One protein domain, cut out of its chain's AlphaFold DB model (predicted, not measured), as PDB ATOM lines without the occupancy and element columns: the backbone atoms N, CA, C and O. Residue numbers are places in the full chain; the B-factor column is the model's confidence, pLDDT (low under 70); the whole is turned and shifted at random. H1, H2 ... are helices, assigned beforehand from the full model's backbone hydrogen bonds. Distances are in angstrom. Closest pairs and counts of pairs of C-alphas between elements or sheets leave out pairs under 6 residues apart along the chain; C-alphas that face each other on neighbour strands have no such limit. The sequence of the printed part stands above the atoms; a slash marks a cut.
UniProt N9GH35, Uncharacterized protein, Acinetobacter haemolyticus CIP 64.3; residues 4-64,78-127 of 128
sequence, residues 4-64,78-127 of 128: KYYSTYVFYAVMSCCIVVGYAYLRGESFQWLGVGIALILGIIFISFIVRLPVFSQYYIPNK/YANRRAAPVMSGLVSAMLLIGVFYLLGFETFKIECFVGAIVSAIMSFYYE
ATOM      1  N   LYS A   4     285.879 169.699 438.863       67.19
ATOM      2  CA  LYS A   4     287.176 170.008 439.472       67.19
ATOM      3  C   LYS A   4     288.150 168.822 439.529       67.19
ATOM      4  O   LYS A   4     289.347 169.056 439.464       67.19
ATOM      5  N   TYR A   5     287.660 167.580 439.607       80.50
ATOM      6  CA  TYR A   5     288.527 166.395 439.702       80.50
ATOM      7  C   TYR A   5     288.784 165.698 438.363       80.50
ATOM      8  O   TYR A   5     289.637 164.820 438.297       80.50
ATOM      9  N   TYR A   6     288.089 166.081 437.285       84.25
ATOM     10  CA  TYR A   6     288.254 165.432 435.979       84.25
ATOM     11  C   TYR A   6     289.705 165.516 435.487       84.25
ATOM     12  O   TYR A   6     290.286 164.507 435.101       84.25
ATOM     13  N   SER A   7     290.318 166.702 435.579       85.81
ATOM     14  CA  SER A   7     291.722 166.904 435.201       85.81
ATOM     15  C   SER A   7     292.679 166.071 436.050       85.81
ATOM     16  O   SER A   7     293.671 165.572 435.529       85.81
ATOM     17  N   THR A   8     292.370 165.869 437.331       89.38
ATOM     18  CA  THR A   8     293.160 165.031 438.237       89.38
ATOM     19  C   THR A   8     293.158 163.567 437.789       89.38
ATOM     20  O   THR A   8     294.222 162.962 437.693       89.38
ATOM     21  N   TYR A   9     291.993 163.001 437.450       89.31
ATOM     22  CA  TYR A   9     291.911 161.620 436.955       89.31
ATOM     23  C   TYR A   9     292.550 161.453 435.573       89.31
ATOM     24  O   TYR A   9     293.243 160.463 435.348       89.31
ATOM     25  N   VAL A  10     292.397 162.437 434.680       90.25
ATOM     26  CA  VAL A  10     293.094 162.439 433.383       90.25
ATOM     27  C   VAL A  10     294.609 162.471 433.585       90.25
ATOM     28  O   VAL A  10     295.321 161.698 432.953       90.25
ATOM     29  N   PHE A  11     295.109 163.305 434.499       92.00
ATOM     30  CA  PHE A  11     296.533 163.353 434.825       92.00
ATOM     31  C   PHE A  11     297.044 162.004 435.350       92.00
ATOM     32  O   PHE A  11     298.053 161.502 434.858       92.00
ATOM     33  N   TYR A  12     296.325 161.367 436.282       92.31
ATOM     34  CA  TYR A  12     296.688 160.032 436.772       92.31
ATOM     35  C   TYR A  12     296.659 158.965 435.676       92.31
ATOM     36  O   TYR A  12     297.538 158.101 435.646       92.31
ATOM     37  N   ALA A  13     295.690 159.035 434.762       92.38
ATOM     38  CA  ALA A  13     295.610 158.135 433.621       92.38
ATOM     39  C   ALA A  13     296.831 158.296 432.707       92.38
ATOM     40  O   ALA A  13     297.504 157.308 432.417       92.38
ATOM     41  N   VAL A  14     297.176 159.532 432.332       92.31
ATOM     42  CA  VAL A  14     298.346 159.829 431.491       92.31
ATOM     43  C   VAL A  14     299.637 159.369 432.166       92.31
ATOM     44  O   VAL A  14     300.415 158.652 431.543       92.31
ATOM     45  N   MET A  15     299.841 159.692 433.445       94.12
ATOM     46  CA  MET A  15     301.036 159.269 434.186       94.12
ATOM     47  C   MET A  15     301.173 157.745 434.248       94.12
ATOM     48  O   MET A  15     302.258 157.214 434.016       94.12
ATOM     49  N   SER A  16     300.074 157.030 434.502       92.06
ATOM     50  CA  SER A  16     300.074 155.562 434.537       92.06
ATOM     51  C   SER A  16     300.406 154.963 433.168       92.06
ATOM     52  O   SER A  16     301.158 153.995 433.078       92.06
ATOM     53  N   CYS A  17     299.910 155.573 432.091       91.75
ATOM     54  CA  CYS A  17     300.225 155.154 430.728       91.75
ATOM     55  C   CYS A  17     301.692 155.411 430.377       91.75
ATOM     56  O   CYS A  17     302.328 154.533 429.802       91.75
ATOM     57  N   CYS A  18     302.260 156.553 430.776       92.62
ATOM     58  CA  CYS A  18     303.683 156.840 430.583       92.62
ATOM     59  C   CYS A  18     304.580 155.792 431.255       92.62
ATOM     60  O   CYS A  18     305.579 155.389 430.668       92.62
ATOM     61  N   ILE A  19     304.213 155.315 432.450       93.38
ATOM     62  CA  ILE A  19     304.958 154.256 433.150       93.38
ATOM     63  C   ILE A  19     304.932 152.953 432.344       93.38
ATOM     64  O   ILE A  19     305.974 152.339 432.130       93.38
ATOM     65  N   VAL A  20     303.756 152.541 431.867       91.62
ATOM     66  CA  VAL A  20     303.587 151.297 431.101       91.62
ATOM     67  C   VAL A  20     304.302 151.358 429.757       91.62
ATOM     68  O   VAL A  20     305.051 150.446 429.417       91.62
ATOM     69  N   VAL A  21     304.104 152.440 429.004       92.62
ATOM     70  CA  VAL A  21     304.743 152.636 427.697       92.62
ATOM     71  C   VAL A  21     306.257 152.769 427.858       92.62
ATOM     72  O   VAL A  21     307.001 152.168 427.092       92.62
ATOM     73  N   GLY A  22     306.728 153.480 428.887       92.19
ATOM     74  CA  GLY A  22     308.152 153.578 429.209       92.19
ATOM     75  C   GLY A  22     308.766 152.222 429.560       92.19
ATOM     76  O   GLY A  22     309.845 151.893 429.072       92.19
ATOM     77  N   TYR A  23     308.062 151.396 430.338       92.69
ATOM     78  CA  TYR A  23     308.496 150.030 430.636       92.69
ATOM     79  C   TYR A  23     308.566 149.155 429.376       92.69
ATOM     80  O   TYR A  23     309.569 148.476 429.158       92.69
ATOM     81  N   ALA A  24     307.538 149.203 428.525       91.25
ATOM     82  CA  ALA A  24     307.500 148.464 427.263       91.25
ATOM     83  C   ALA A  24     308.617 148.905 426.301       91.25
ATOM     84  O   ALA A  24     309.277 148.069 425.684       91.25
ATOM     85  N   TYR A  25     308.890 150.211 426.242       91.56
ATOM     86  CA  TYR A  25     309.986 150.778 425.463       91.56
ATOM     87  C   TYR A  25     311.354 150.272 425.941       91.56
ATOM     88  O   TYR A  25     312.161 149.827 425.130       91.56
ATOM     89  N   LEU A  26     311.601 150.258 427.258       94.06
ATOM     90  CA  LEU A  26     312.841 149.721 427.836       94.06
ATOM     91  C   LEU A  26     313.012 148.213 427.594       94.06
ATOM     92  O   LEU A  26     314.137 147.724 427.516       94.06
ATOM     93  N   ARG A  27     311.906 147.472 427.475       92.19
ATOM     94  CA  ARG A  27     311.891 146.046 427.116       92.19
ATOM     95  C   ARG A  27     312.099 145.784 425.622       92.19
ATOM     96  O   ARG A  27     312.282 144.626 425.257       92.19
ATOM     97  N   GLY A  28     312.080 146.818 424.779       88.94
ATOM     98  CA  GLY A  28     312.160 146.676 423.327       88.94
ATOM     99  C   GLY A  28     310.903 146.062 422.708       88.94
ATOM    100  O   GLY A  28     310.988 145.448 421.647       88.94
ATOM    101  N   GLU A  29     309.744 146.180 423.366       87.19
ATOM    102  CA  GLU A  29     308.488 145.710 422.784       87.19
ATOM    103  C   GLU A  29     308.047 146.608 421.622       87.19
ATOM    104  O   GLU A  29     308.199 147.831 421.653       87.19
ATOM    105  N   SER A  30     307.473 145.996 420.585       86.50
ATOM    106  CA  SER A  30     306.940 146.705 419.423       86.50
ATOM    107  C   SER A  30     305.567 147.301 419.736       86.50
ATOM    108  O   SER A  30     304.618 146.562 420.012       86.50
ATOM    109  N   PHE A  31     305.450 148.623 419.633       88.62
ATOM    110  CA  PHE A  31     304.184 149.351 419.688       88.62
ATOM    111  C   PHE A  31     304.232 150.571 418.771       88.62
ATOM    112  O   PHE A  31     305.300 151.058 418.396       88.62
ATOM    113  N   GLN A  32     303.060 151.088 418.427       89.75
ATOM    114  CA  GLN A  32     302.914 152.267 417.592       89.75
ATOM    115  C   GLN A  32     302.486 153.463 418.442       89.75
ATOM    116  O   GLN A  32     301.406 153.471 419.031       89.75
ATOM    117  N   TRP A  33     303.293 154.528 418.453       89.25
ATOM    118  CA  TRP A  33     302.981 155.764 419.188       89.25
ATOM    119  C   TRP A  33     301.613 156.353 418.823       89.25
ATOM    120  O   TRP A  33     300.881 156.826 419.692       89.25
ATOM    121  N   LEU A  34     301.242 156.275 417.544       89.69
ATOM    122  CA  LEU A  34     299.933 156.709 417.063       89.69
ATOM    123  C   LEU A  34     298.804 155.837 417.637       89.69
ATOM    124  O   LEU A  34     297.788 156.370 418.080       89.69
ATOM    125  N   GLY A  35     299.006 154.519 417.713       90.00
ATOM    126  CA  GLY A  35     298.067 153.591 418.344       90.00
ATOM    127  C   GLY A  35     297.895 153.856 419.843       90.00
ATOM    128  O   GLY A  35     296.770 153.880 420.337       90.00
ATOM    129  N   VAL A  36     298.981 154.174 420.557       92.00
ATOM    130  CA  VAL A  36     298.937 154.588 421.973       92.00
ATOM    131  C   VAL A  36     298.095 155.858 422.144       92.00
ATOM    132  O   VAL A  36     297.229 155.912 423.018       92.00
ATOM    133  N   GLY A  37     298.298 156.863 421.286       92.06
ATOM    134  CA  GLY A  37     297.510 158.100 421.298       92.06
ATOM    135  C   GLY A  37     296.017 157.858 421.052       92.06
ATOM    136  O   GLY A  37     295.174 158.371 421.791       92.06
ATOM    137  N   ILE A  38     295.682 157.023 420.065       92.50
ATOM    138  CA  ILE A  38     294.294 156.627 419.781       92.50
ATOM    139  C   ILE A  38     293.687 155.890 420.978       92.50
ATOM    140  O   ILE A  38     292.569 156.207 421.387       92.50
ATOM    141  N   ALA A  39     294.415 154.944 421.575       93.75
ATOM    142  CA  ALA A  39     293.930 154.167 422.707       93.75
ATOM    143  C   ALA A  39     293.654 155.025 423.948       93.75
ATOM    144  O   ALA A  39     292.658 154.792 424.637       93.75
ATOM    145  N   LEU A  40     294.487 156.040 424.213       93.44
ATOM    146  CA  LEU A  40     294.247 157.018 425.278       93.44
ATOM    147  C   LEU A  40     292.901 157.728 425.074       93.44
ATOM    148  O   LEU A  40     292.069 157.762 425.981       93.44
ATOM    149  N   ILE A  41     292.673 158.270 423.876       93.50
ATOM    150  CA  ILE A  41     291.454 159.021 423.551       93.50
ATOM    151  C   ILE A  41     290.231 158.104 423.615       93.50
ATOM    152  O   ILE A  41     289.247 158.416 424.292       93.50
ATOM    153  N   LEU A  42     290.296 156.947 422.953       94.06
ATOM    154  CA  LEU A  42     289.198 155.988 422.919       94.06
ATOM    155  C   LEU A  42     288.884 155.419 424.306       94.06
ATOM    156  O   LEU A  42     287.710 155.265 424.619       94.06
ATOM    157  N   GLY A  43     289.874 155.193 425.174       91.62
ATOM    158  CA  GLY A  43     289.641 154.756 426.555       91.62
ATOM    159  C   GLY A  43     288.781 155.742 427.361       91.62
ATOM    160  O   GLY A  43     287.848 155.327 428.054       91.62
ATOM    161  N   ILE A  44     289.030 157.052 427.218       92.31
ATOM    162  CA  ILE A  44     288.226 158.125 427.843       92.31
ATOM    163  C   ILE A  44     286.813 158.183 427.241       92.31
ATOM    164  O   ILE A  44     285.816 158.385 427.947       92.31
ATOM    165  N   ILE A  45     286.706 158.005 425.926       92.62
ATOM    166  CA  ILE A  45     285.416 158.010 425.235       92.62
ATOM    167  C   ILE A  45     284.587 156.797 425.674       92.62
ATOM    168  O   ILE A  45     283.455 156.961 426.122       92.62
ATOM    169  N   PHE A  46     285.156 155.592 425.624       93.00
ATOM    170  CA  PHE A  46     284.482 154.342 425.963       93.00
ATOM    171  C   PHE A  46     283.965 154.334 427.390       93.00
ATOM    172  O   PHE A  46     282.806 153.974 427.592       93.00
ATOM    173  N   ILE A  47     284.747 154.799 428.372       91.25
ATOM    174  CA  ILE A  47     284.263 154.809 429.757       91.25
ATOM    175  C   ILE A  47     282.996 155.657 429.919       91.25
ATOM    176  O   ILE A  47     282.088 155.265 430.646       91.25
ATOM    177  N   SER A  48     282.874 156.754 429.168       87.62
ATOM    178  CA  SER A  48     281.704 157.642 429.202       87.62
ATOM    179  C   SER A  48     280.409 156.940 428.764       87.62
ATOM    180  O   SER A  48     279.319 157.314 429.210       87.62
ATOM    181  N   PHE A  49     280.524 155.905 427.923       88.94
ATOM    182  CA  PHE A  49     279.418 155.032 427.524       88.94
ATOM    183  C   PHE A  49     279.266 153.829 428.462       88.94
ATOM    184  O   PHE A  49     278.149 153.527 428.882       88.94
ATOM    185  N   ILE A  50     280.372 153.178 428.838       89.06
ATOM    186  CA  ILE A  50     280.377 151.967 429.671       89.06
ATOM    187  C   ILE A  50     279.680 152.219 431.010       89.06
ATOM    188  O   ILE A  50     278.831 151.425 431.404       89.06
ATOM    189  N   VAL A  51     279.942 153.352 431.674       85.88
ATOM    190  CA  VAL A  51     279.317 153.687 432.972       85.88
ATOM    191  C   VAL A  51     277.792 153.826 432.907       85.88
ATOM    192  O   VAL A  51     277.124 153.748 433.937       85.88
ATOM    193  N   ARG A  52     277.223 154.025 431.711       82.94
ATOM    194  CA  ARG A  52     275.774 154.144 431.489       82.94
ATOM    195  C   ARG A  52     275.104 152.807 431.182       82.94
ATOM    196  O   ARG A  52     273.879 152.734 431.225       82.94
ATOM    197  N   LEU A  53     275.871 151.757 430.879       84.81
ATOM    198  CA  LEU A  53     275.313 150.433 430.606       84.81
ATOM    199  C   LEU A  53     274.579 149.894 431.845       84.81
ATOM    200  O   LEU A  53     275.058 150.106 432.960       84.81
ATOM    201  N   PRO A  54     273.478 149.134 431.693       78.31
ATOM    202  CA  PRO A  54     272.697 148.620 432.822       78.31
ATOM    203  C   PRO A  54     273.542 147.876 433.866       78.31
ATOM    204  O   PRO A  54     273.362 148.077 435.065       78.31
ATOM    205  N   VAL A  55     274.534 147.105 433.406       81.81
ATOM    206  CA  VAL A  55     275.468 146.342 434.249       81.81
ATOM    207  C   VAL A  55     276.323 147.249 435.143       81.81
ATOM    208  O   VAL A  55     276.558 146.907 436.302       81.81
ATOM    209  N   PHE A  56     276.755 148.407 434.635       82.31
ATOM    210  CA  PHE A  56     277.681 149.323 435.313       82.31
ATOM    211  C   PHE A  56     276.984 150.498 436.007       82.31
ATOM    212  O   PHE A  56     277.453 150.982 437.033       82.31
ATOM    213  N   SER A  57     275.828 150.924 435.498       77.31
ATOM    214  CA  SER A  57     275.063 152.081 435.982       77.31
ATOM    215  C   SER A  57     274.749 152.020 437.480       77.31
ATOM    216  O   SER A  57     274.757 153.041 438.164       77.31
ATOM    217  N   GLN A  58     274.554 150.813 438.014       75.19
ATOM    218  CA  GLN A  58     274.322 150.559 439.436       75.19
ATOM    219  C   GLN A  58     275.517 150.887 440.349       75.19
ATOM    220  O   GLN A  58     275.307 151.060 441.550       75.19
ATOM    221  N   TYR A  59     276.737 150.963 439.804       77.00
ATOM    222  CA  TYR A  59     277.967 151.259 440.547       77.00
ATOM    223  C   TYR A  59     278.371 152.739 440.477       77.00
ATOM    224  O   TYR A  59     278.999 153.235 441.413       77.00
ATOM    225  N   TYR A  60     277.981 153.443 439.406       73.38
ATOM    226  CA  TYR A  60     278.447 154.802 439.099       73.38
ATOM    227  C   TYR A  60     277.356 155.887 439.198       73.38
ATOM    228  O   TYR A  60     277.645 157.042 439.495       73.38
ATOM    229  N   ILE A  61     276.071 155.572 438.993       65.00
ATOM    230  CA  ILE A  61     275.021 156.604 439.034       65.00
ATOM    231  C   ILE A  61     274.581 156.859 440.489       65.00
ATOM    232  O   ILE A  61     274.149 155.926 441.173       65.00
ATOM    233  N   PRO A  62     274.630 158.113 440.989       57.91
ATOM    234  CA  PRO A  62     274.206 158.428 442.346       57.91
ATOM    235  C   PRO A  62     272.713 158.142 442.552       57.91
ATOM    236  O   PRO A  62     271.856 158.551 441.769       57.91
ATOM    237  N   ASN A  63     272.420 157.503 443.685       51.78
ATOM    238  CA  ASN A  63     271.134 157.004 444.195       51.78
ATOM    239  C   ASN A  63     269.930 157.989 444.200       51.78
ATOM    240  O   ASN A  63     268.869 157.632 444.708       51.78
ATOM    241  N   LYS A  64     270.033 159.218 443.667       48.00
ATOM    242  CA  LYS A  64     268.938 160.209 443.691       48.00
ATOM    243  C   LYS A  64     267.714 159.796 442.858       48.00
ATOM    244  O   LYS A  64     266.608 160.160 443.238       48.00
ATOM    245  N   TYR A  78     280.956 145.874 449.012       63.94
ATOM    246  CA  TYR A  78     282.069 146.796 448.800       63.94
ATOM    247  C   TYR A  78     283.095 146.251 447.784       63.94
ATOM    248  O   TYR A  78     283.640 147.004 446.978       63.94
ATOM    249  N   ALA A  79     283.257 144.922 447.746       64.62
ATOM    250  CA  ALA A  79     284.023 144.193 446.740       64.62
ATOM    251  C   ALA A  79     283.549 144.439 445.291       64.62
ATOM    252  O   ALA A  79     284.367 144.761 444.437       64.62
ATOM    253  N   ASN A  80     282.243 144.371 445.010       68.81
ATOM    254  CA  ASN A  80     281.698 144.566 443.659       68.81
ATOM    255  C   ASN A  80     281.851 146.014 443.181       68.81
ATOM    256  O   ASN A  80     282.101 146.247 442.002       68.81
ATOM    257  N   ARG A  81     281.759 146.991 444.095       72.19
ATOM    258  CA  ARG A  81     282.003 148.403 443.760       72.19
ATOM    259  C   ARG A  81     283.472 148.641 443.395       72.19
ATOM    260  O   ARG A  81     283.736 149.321 442.416       72.19
ATOM    261  N   ARG A  82     284.413 148.007 444.108       74.12
ATOM    262  CA  ARG A  82     285.851 148.041 443.778       74.12
ATOM    263  C   ARG A  82     286.223 147.254 442.516       74.12
ATOM    264  O   ARG A  82     287.244 147.552 441.906       74.12
ATOM    265  N   ALA A  83     285.426 146.260 442.126       81.00
ATOM    266  CA  ALA A  83     285.645 145.482 440.906       81.00
ATOM    267  C   ALA A  83     285.157 146.204 439.638       81.00
ATOM    268  O   ALA A  83     285.654 145.917 438.548       81.00
ATOM    269  N   ALA A  84     284.220 147.150 439.763       82.81
ATOM    270  CA  ALA A  84     283.638 147.855 438.624       82.81
ATOM    271  C   ALA A  84     284.688 148.560 437.733       82.81
ATOM    272  O   ALA A  84     284.629 148.338 436.522       82.81
ATOM    273  N   PRO A  85     285.699 149.281 438.272       83.94
ATOM    274  CA  PRO A  85     286.784 149.864 437.473       83.94
ATOM    275  C   PRO A  85     287.563 148.846 436.633       83.94
ATOM    276  O   PRO A  85     287.862 149.087 435.462       83.94
ATOM    277  N   VAL A  86     287.860 147.681 437.217       85.50
ATOM    278  CA  VAL A  86     288.582 146.594 436.537       85.50
ATOM    279  C   VAL A  86     287.720 146.016 435.420       85.50
ATOM    280  O   VAL A  86     288.180 145.869 434.289       85.50
ATOM    281  N   MET A  87     286.443 145.751 435.705       88.56
ATOM    282  CA  MET A  87     285.491 145.252 434.714       88.56
ATOM    283  C   MET A  87     285.290 146.247 433.562       88.56
ATOM    284  O   MET A  87     285.270 145.833 432.406       88.56
ATOM    285  N   SER A  88     285.189 147.552 433.838       88.88
ATOM    286  CA  SER A  88     285.077 148.568 432.783       88.88
ATOM    287  C   SER A  88     286.349 148.672 431.944       88.88
ATOM    288  O   SER A  88     286.261 148.801 430.724       88.88
ATOM    289  N   GLY A  89     287.524 148.540 432.571       90.38
ATOM    290  CA  GLY A  89     288.804 148.483 431.867       90.38
ATOM    291  C   GLY A  89     288.887 147.290 430.913       90.38
ATOM    292  O   GLY A  89     289.266 147.461 429.758       90.38
ATOM    293  N   LEU A  90     288.452 146.103 431.352       92.50
ATOM    294  CA  LEU A  90     288.399 144.899 430.512       92.50
ATOM    295  C   LEU A  90     287.445 145.056 429.322       92.50
ATOM    296  O   LEU A  90     287.806 144.714 428.198       92.50
ATOM    297  N   VAL A  91     286.250 145.613 429.542       93.12
ATOM    298  CA  VAL A  91     285.297 145.892 428.453       93.12
ATOM    299  C   VAL A  91     285.891 146.894 427.462       93.12
ATOM    300  O   VAL A  91     285.812 146.687 426.254       93.12
ATOM    301  N   SER A  92     286.545 147.947 427.956       93.56
ATOM    302  CA  SER A  92     287.246 148.919 427.114       93.56
ATOM    303  C   SER A  92     288.370 148.271 426.301       93.56
ATOM    304  O   SER A  92     288.511 148.567 425.118       93.56
ATOM    305  N   ALA A  93     289.131 147.346 426.896       92.81
ATOM    306  CA  ALA A  93     290.160 146.582 426.195       92.81
ATOM    307  C   ALA A  93     289.563 145.755 425.048       92.81
ATOM    308  O   ALA A  93     290.075 145.801 423.936       92.81
ATOM    309  N   MET A  94     288.455 145.045 425.289       93.50
ATOM    310  CA  MET A  94     287.770 144.261 424.251       93.50
ATOM    311  C   MET A  94     287.283 145.138 423.092       93.50
ATOM    312  O   MET A  94     287.448 144.767 421.931       93.50
ATOM    313  N   LEU A  95     286.730 146.317 423.392       94.31
ATOM    314  CA  LEU A  95     286.318 147.276 422.365       94.31
ATOM    315  C   LEU A  95     287.517 147.794 421.559       94.31
ATOM    316  O   LEU A  95     287.441 147.860 420.335       94.31
ATOM    317  N   LEU A  96     288.631 148.118 422.221       94.00
ATOM    318  CA  LEU A  96     289.861 148.560 421.557       94.00
ATOM    319  C   LEU A  96     290.462 147.476 420.669       94.00
ATOM    320  O   LEU A  96     290.877 147.786 419.557       94.00
ATOM    321  N   ILE A  97     290.455 146.216 421.116       93.12
ATOM    322  CA  ILE A  97     290.884 145.075 420.297       93.12
ATOM    323  C   ILE A  97     290.051 145.025 419.017       93.12
ATOM    324  O   ILE A  97     290.616 144.933 417.934       93.12
ATOM    325  N   GLY A  98     288.723 145.150 419.126       92.38
ATOM    326  CA  GLY A  98     287.839 145.195 417.961       92.38
ATOM    327  C   GLY A  98     288.161 146.357 417.016       92.38
ATOM    328  O   GLY A  98     288.263 146.153 415.811       92.38
ATOM    329  N   VAL A  99     288.380 147.560 417.554       92.44
ATOM    330  CA  VAL A  99     288.729 148.744 416.752       92.44
ATOM    331  C   VAL A  99     290.070 148.570 416.043       92.44
ATOM    332  O   VAL A  99     290.139 148.755 414.833       92.44
ATOM    333  N   PHE A 100     291.130 148.193 416.757       92.62
ATOM    334  CA  PHE A 100     292.457 148.037 416.162       92.62
ATOM    335  C   PHE A 100     292.521 146.888 415.160       92.62
ATOM    336  O   PHE A 100     293.167 147.029 414.123       92.62
ATOM    337  N   TYR A 101     291.799 145.798 415.424       91.56
ATOM    338  CA  TYR A 101     291.658 144.695 414.480       91.56
ATOM    339  C   TYR A 101     290.993 145.148 413.175       91.56
ATOM    340  O   TYR A 101     291.509 144.878 412.095       91.56
ATOM    341  N   LEU A 102     289.888 145.901 413.259       91.81
ATOM    342  CA  LEU A 102     289.200 146.441 412.078       91.81
ATOM    343  C   LEU A 102     290.037 147.477 411.317       91.81
ATOM    344  O   LEU A 102     289.894 147.605 410.105       91.81
ATOM    345  N   LEU A 103     290.908 148.207 412.015       88.44
ATOM    346  CA  LEU A 103     291.833 149.171 411.417       88.44
ATOM    347  C   LEU A 103     293.107 148.524 410.843       88.44
ATOM    348  O   LEU A 103     293.936 149.239 410.286       88.44
ATOM    349  N   GLY A 104     293.277 147.203 410.969       85.81
ATOM    350  CA  GLY A 104     294.422 146.479 410.412       85.81
ATOM    351  C   GLY A 104     295.736 146.679 411.173       85.81
ATOM    352  O   GLY A 104     296.805 146.520 410.592       85.81
ATOM    353  N   PHE A 105     295.691 147.039 412.459       85.31
ATOM    354  CA  PHE A 105     296.903 147.107 413.279       85.31
ATOM    355  C   PHE A 105     297.423 145.689 413.563       85.31
ATOM    356  O   PHE A 105     296.687 144.847 414.074       85.31
ATOM    357  N   GLU A 106     298.702 145.426 413.284       76.25
ATOM    358  CA  GLU A 106     299.318 144.109 413.525       76.25
ATOM    359  C   GLU A 106     299.805 143.924 414.973       76.25
ATOM    360  O   GLU A 106     299.783 142.820 415.518       76.25
ATOM    361  N   THR A 107     300.193 145.016 415.637       79.88
ATOM    362  CA  THR A 107     300.619 145.036 417.041       79.88
ATOM    363  C   THR A 107     299.810 146.086 417.792       79.88
ATOM    364  O   THR A 107     300.018 147.277 417.588       79.88
ATOM    365  N   PHE A 108     298.867 145.647 418.630       85.56
ATOM    366  CA  PHE A 108     297.993 146.539 419.412       85.56
ATOM    367  C   PHE A 108     297.892 146.156 420.899       85.56
ATOM    368  O   PHE A 108     297.008 146.622 421.620       85.56
ATOM    369  N   LYS A 109     298.748 145.243 421.379       88.31
ATOM    370  CA  LYS A 109     298.650 144.704 422.748       88.31
ATOM    371  C   LYS A 109     298.858 145.799 423.796       88.31
ATOM    372  O   LYS A 109     298.052 145.919 424.721       88.31
ATOM    373  N   ILE A 110     299.916 146.593 423.638       91.00
ATOM    374  CA  ILE A 110     300.279 147.668 424.570       91.00
ATOM    375  C   ILE A 110     299.253 148.797 424.483       91.00
ATOM    376  O   ILE A 110     298.817 149.320 425.501       91.00
ATOM    377  N   GLU A 111     298.810 149.121 423.275       92.38
ATOM    378  CA  GLU A 111     297.804 150.124 422.962       92.38
ATOM    379  C   GLU A 111     296.479 149.793 423.657       92.38
ATOM    380  O   GLU A 111     295.944 150.605 424.412       92.38
ATOM    381  N   CYS A 112     295.978 148.566 423.497       93.06
ATOM    382  CA  CYS A 112     294.781 148.102 424.194       93.06
ATOM    383  C   CYS A 112     294.941 148.148 425.714       93.06
ATOM    384  O   CYS A 112     294.009 148.542 426.416       93.06
ATOM    385  N   PHE A 113     296.113 147.769 426.229       92.50
ATOM    386  CA  PHE A 113     296.389 147.789 427.662       92.50
ATOM    387  C   PHE A 113     296.412 149.219 428.223       92.50
ATOM    388  O   PHE A 113     295.810 149.489 429.262       92.50
ATOM    389  N   VAL A 114     297.011 150.160 427.490       94.06
ATOM    390  CA  VAL A 114     296.980 151.598 427.785       94.06
ATOM    391  C   VAL A 114     295.539 152.091 427.863       94.06
ATOM    392  O   VAL A 114     295.129 152.644 428.884       94.06
ATOM    393  N   GLY A 115     294.728 151.844 426.835       92.75
ATOM    394  CA  GLY A 115     293.342 152.308 426.836       92.75
ATOM    395  C   GLY A 115     292.469 151.639 427.908       92.75
ATOM    396  O   GLY A 115     291.556 152.273 428.442       92.75
ATOM    397  N   ALA A 116     292.779 150.398 428.301       94.44
ATOM    398  CA  ALA A 116     292.146 149.720 429.432       94.44
ATOM    399  C   ALA A 116     292.455 150.414 430.768       94.44
ATOM    400  O   ALA A 116     291.538 150.664 431.553       94.44
ATOM    401  N   ILE A 117     293.724 150.772 431.007       93.62
ATOM    402  CA  ILE A 117     294.157 151.509 432.205       93.62
ATOM    403  C   ILE A 117     293.476 152.870 432.271       93.62
ATOM    404  O   ILE A 117     292.936 153.235 433.315       93.62
ATOM    405  N   VAL A 118     293.460 153.606 431.157       94.06
ATOM    406  CA  VAL A 118     292.781 154.904 431.088       94.06
ATOM    407  C   VAL A 118     291.317 154.762 431.456       94.06
ATOM    408  O   VAL A 118     290.830 155.501 432.305       94.06
ATOM    409  N   SER A 119     290.620 153.798 430.856       92.56
ATOM    410  CA  SER A 119     289.204 153.560 431.123       92.56
ATOM    411  C   SER A 119     288.955 153.205 432.592       92.56
ATOM    412  O   SER A 119     288.072 153.783 433.227       92.56
ATOM    413  N   ALA A 120     289.785 152.334 433.175       91.94
ATOM    414  CA  ALA A 120     289.695 151.956 434.581       91.94
ATOM    415  C   ALA A 120     289.922 153.153 435.522       91.94
ATOM    416  O   ALA A 120     289.112 153.385 436.419       91.94
ATOM    417  N   ILE A 121     290.967 153.955 435.301       92.06
ATOM    418  CA  ILE A 121     291.267 155.138 436.124       92.06
ATOM    419  C   ILE A 121     290.170 156.193 435.975       92.06
ATOM    420  O   ILE A 121     289.696 156.755 436.963       92.06
ATOM    421  N   MET A 122     289.719 156.437 434.746       91.56
ATOM    422  CA  MET A 122     288.653 157.394 434.478       91.56
ATOM    423  C   MET A 122     287.300 156.932 435.015       91.56
ATOM    424  O   MET A 122     286.443 157.772 435.267       91.56
ATOM    425  N   SER A 123     287.092 155.636 435.254       89.50
ATOM    426  CA  SER A 123     285.857 155.142 435.871       89.50
ATOM    427  C   SER A 123     285.647 155.696 437.287       89.50
ATOM    428  O   SER A 123     284.513 155.996 437.656       89.50
ATOM    429  N   PHE A 124     286.726 155.947 438.045       86.94
ATOM    430  CA  PHE A 124     286.650 156.522 439.392       86.94
ATOM    431  C   PHE A 124     286.074 157.941 439.400       86.94
ATOM    432  O   PHE A 124     285.431 158.337 440.367       86.94
ATOM    433  N   TYR A 125     286.233 158.697 438.309       83.88
ATOM    434  CA  TYR A 125     285.596 160.009 438.167       83.88
ATOM    435  C   TYR A 125     284.059 159.926 438.208       83.88
ATOM    436  O   TYR A 125     283.386 160.890 438.586       83.88
ATOM    437  N   TYR A 126     283.506 158.779 437.810       78.50
ATOM    438  CA  TYR A 126     282.074 158.520 437.782       78.50
ATOM    439  C   TYR A 126     281.555 157.867 439.064       78.50
ATOM    440  O   TYR A 126     280.353 157.653 439.164       78.50
ATOM    441  N   GLU A 127     282.402 157.544 440.046       76.88
ATOM    442  CA  GLU A 127     281.916 157.004 441.317       76.88
ATOM    443  C   GLU A 127     281.173 158.080 442.145       76.88
ATOM    444  O   GLU A 127     281.591 159.243 442.158       76.88
TER     445      GLU A 127
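AT A GLANCE: This is residues 4 to 64 and 78 to 127 of the 128 residues of an uncharacterized protein of Acinetobacter haemolyticus CIP 64.3 (UniProt N9GH35). Helix H5 is the core; H1 and H2 run beside it as a bundle, H4 crosses it, and short H3 sits at one end. The class is all helix, with five named helices, H1 to H5, in 111 printed residues. It is compact, radius of gyration of the C-alphas 14.2 A, spanning 48 by 28 by 25 A.

IN THESE COORDINATES: Find C-alpha 4 at (287.176, 170.008, 439.472); from there H1 runs to residue 26. Then come H2, residues 33 to 50, H3, 54 to 60, H4, 78 to 102, 37.4 A long, and H5, 109 to 126, ending at (282.074, 158.520, 437.782).

HOW THE PARTS SIT: Find Gly 89 and Ala 116, the closest C-alphas of the hairpin H4 and H5, 4.3 A apart. H5 touches H2, closest C-alphas 115 and 43, 4.4 A, and H1, 118 and 13, 5.0 A. H3 touches H4. H3 has 1 of 3 O i to N i+4 and 2 of 4 O i to N i+3 pairs within hydrogen-bond range.

THE WHOLE: Across the cut, residues 65 to 77, C-alphas 64 and 78 are 19.5 A apart. pLDDT is under 70 at 8 residues.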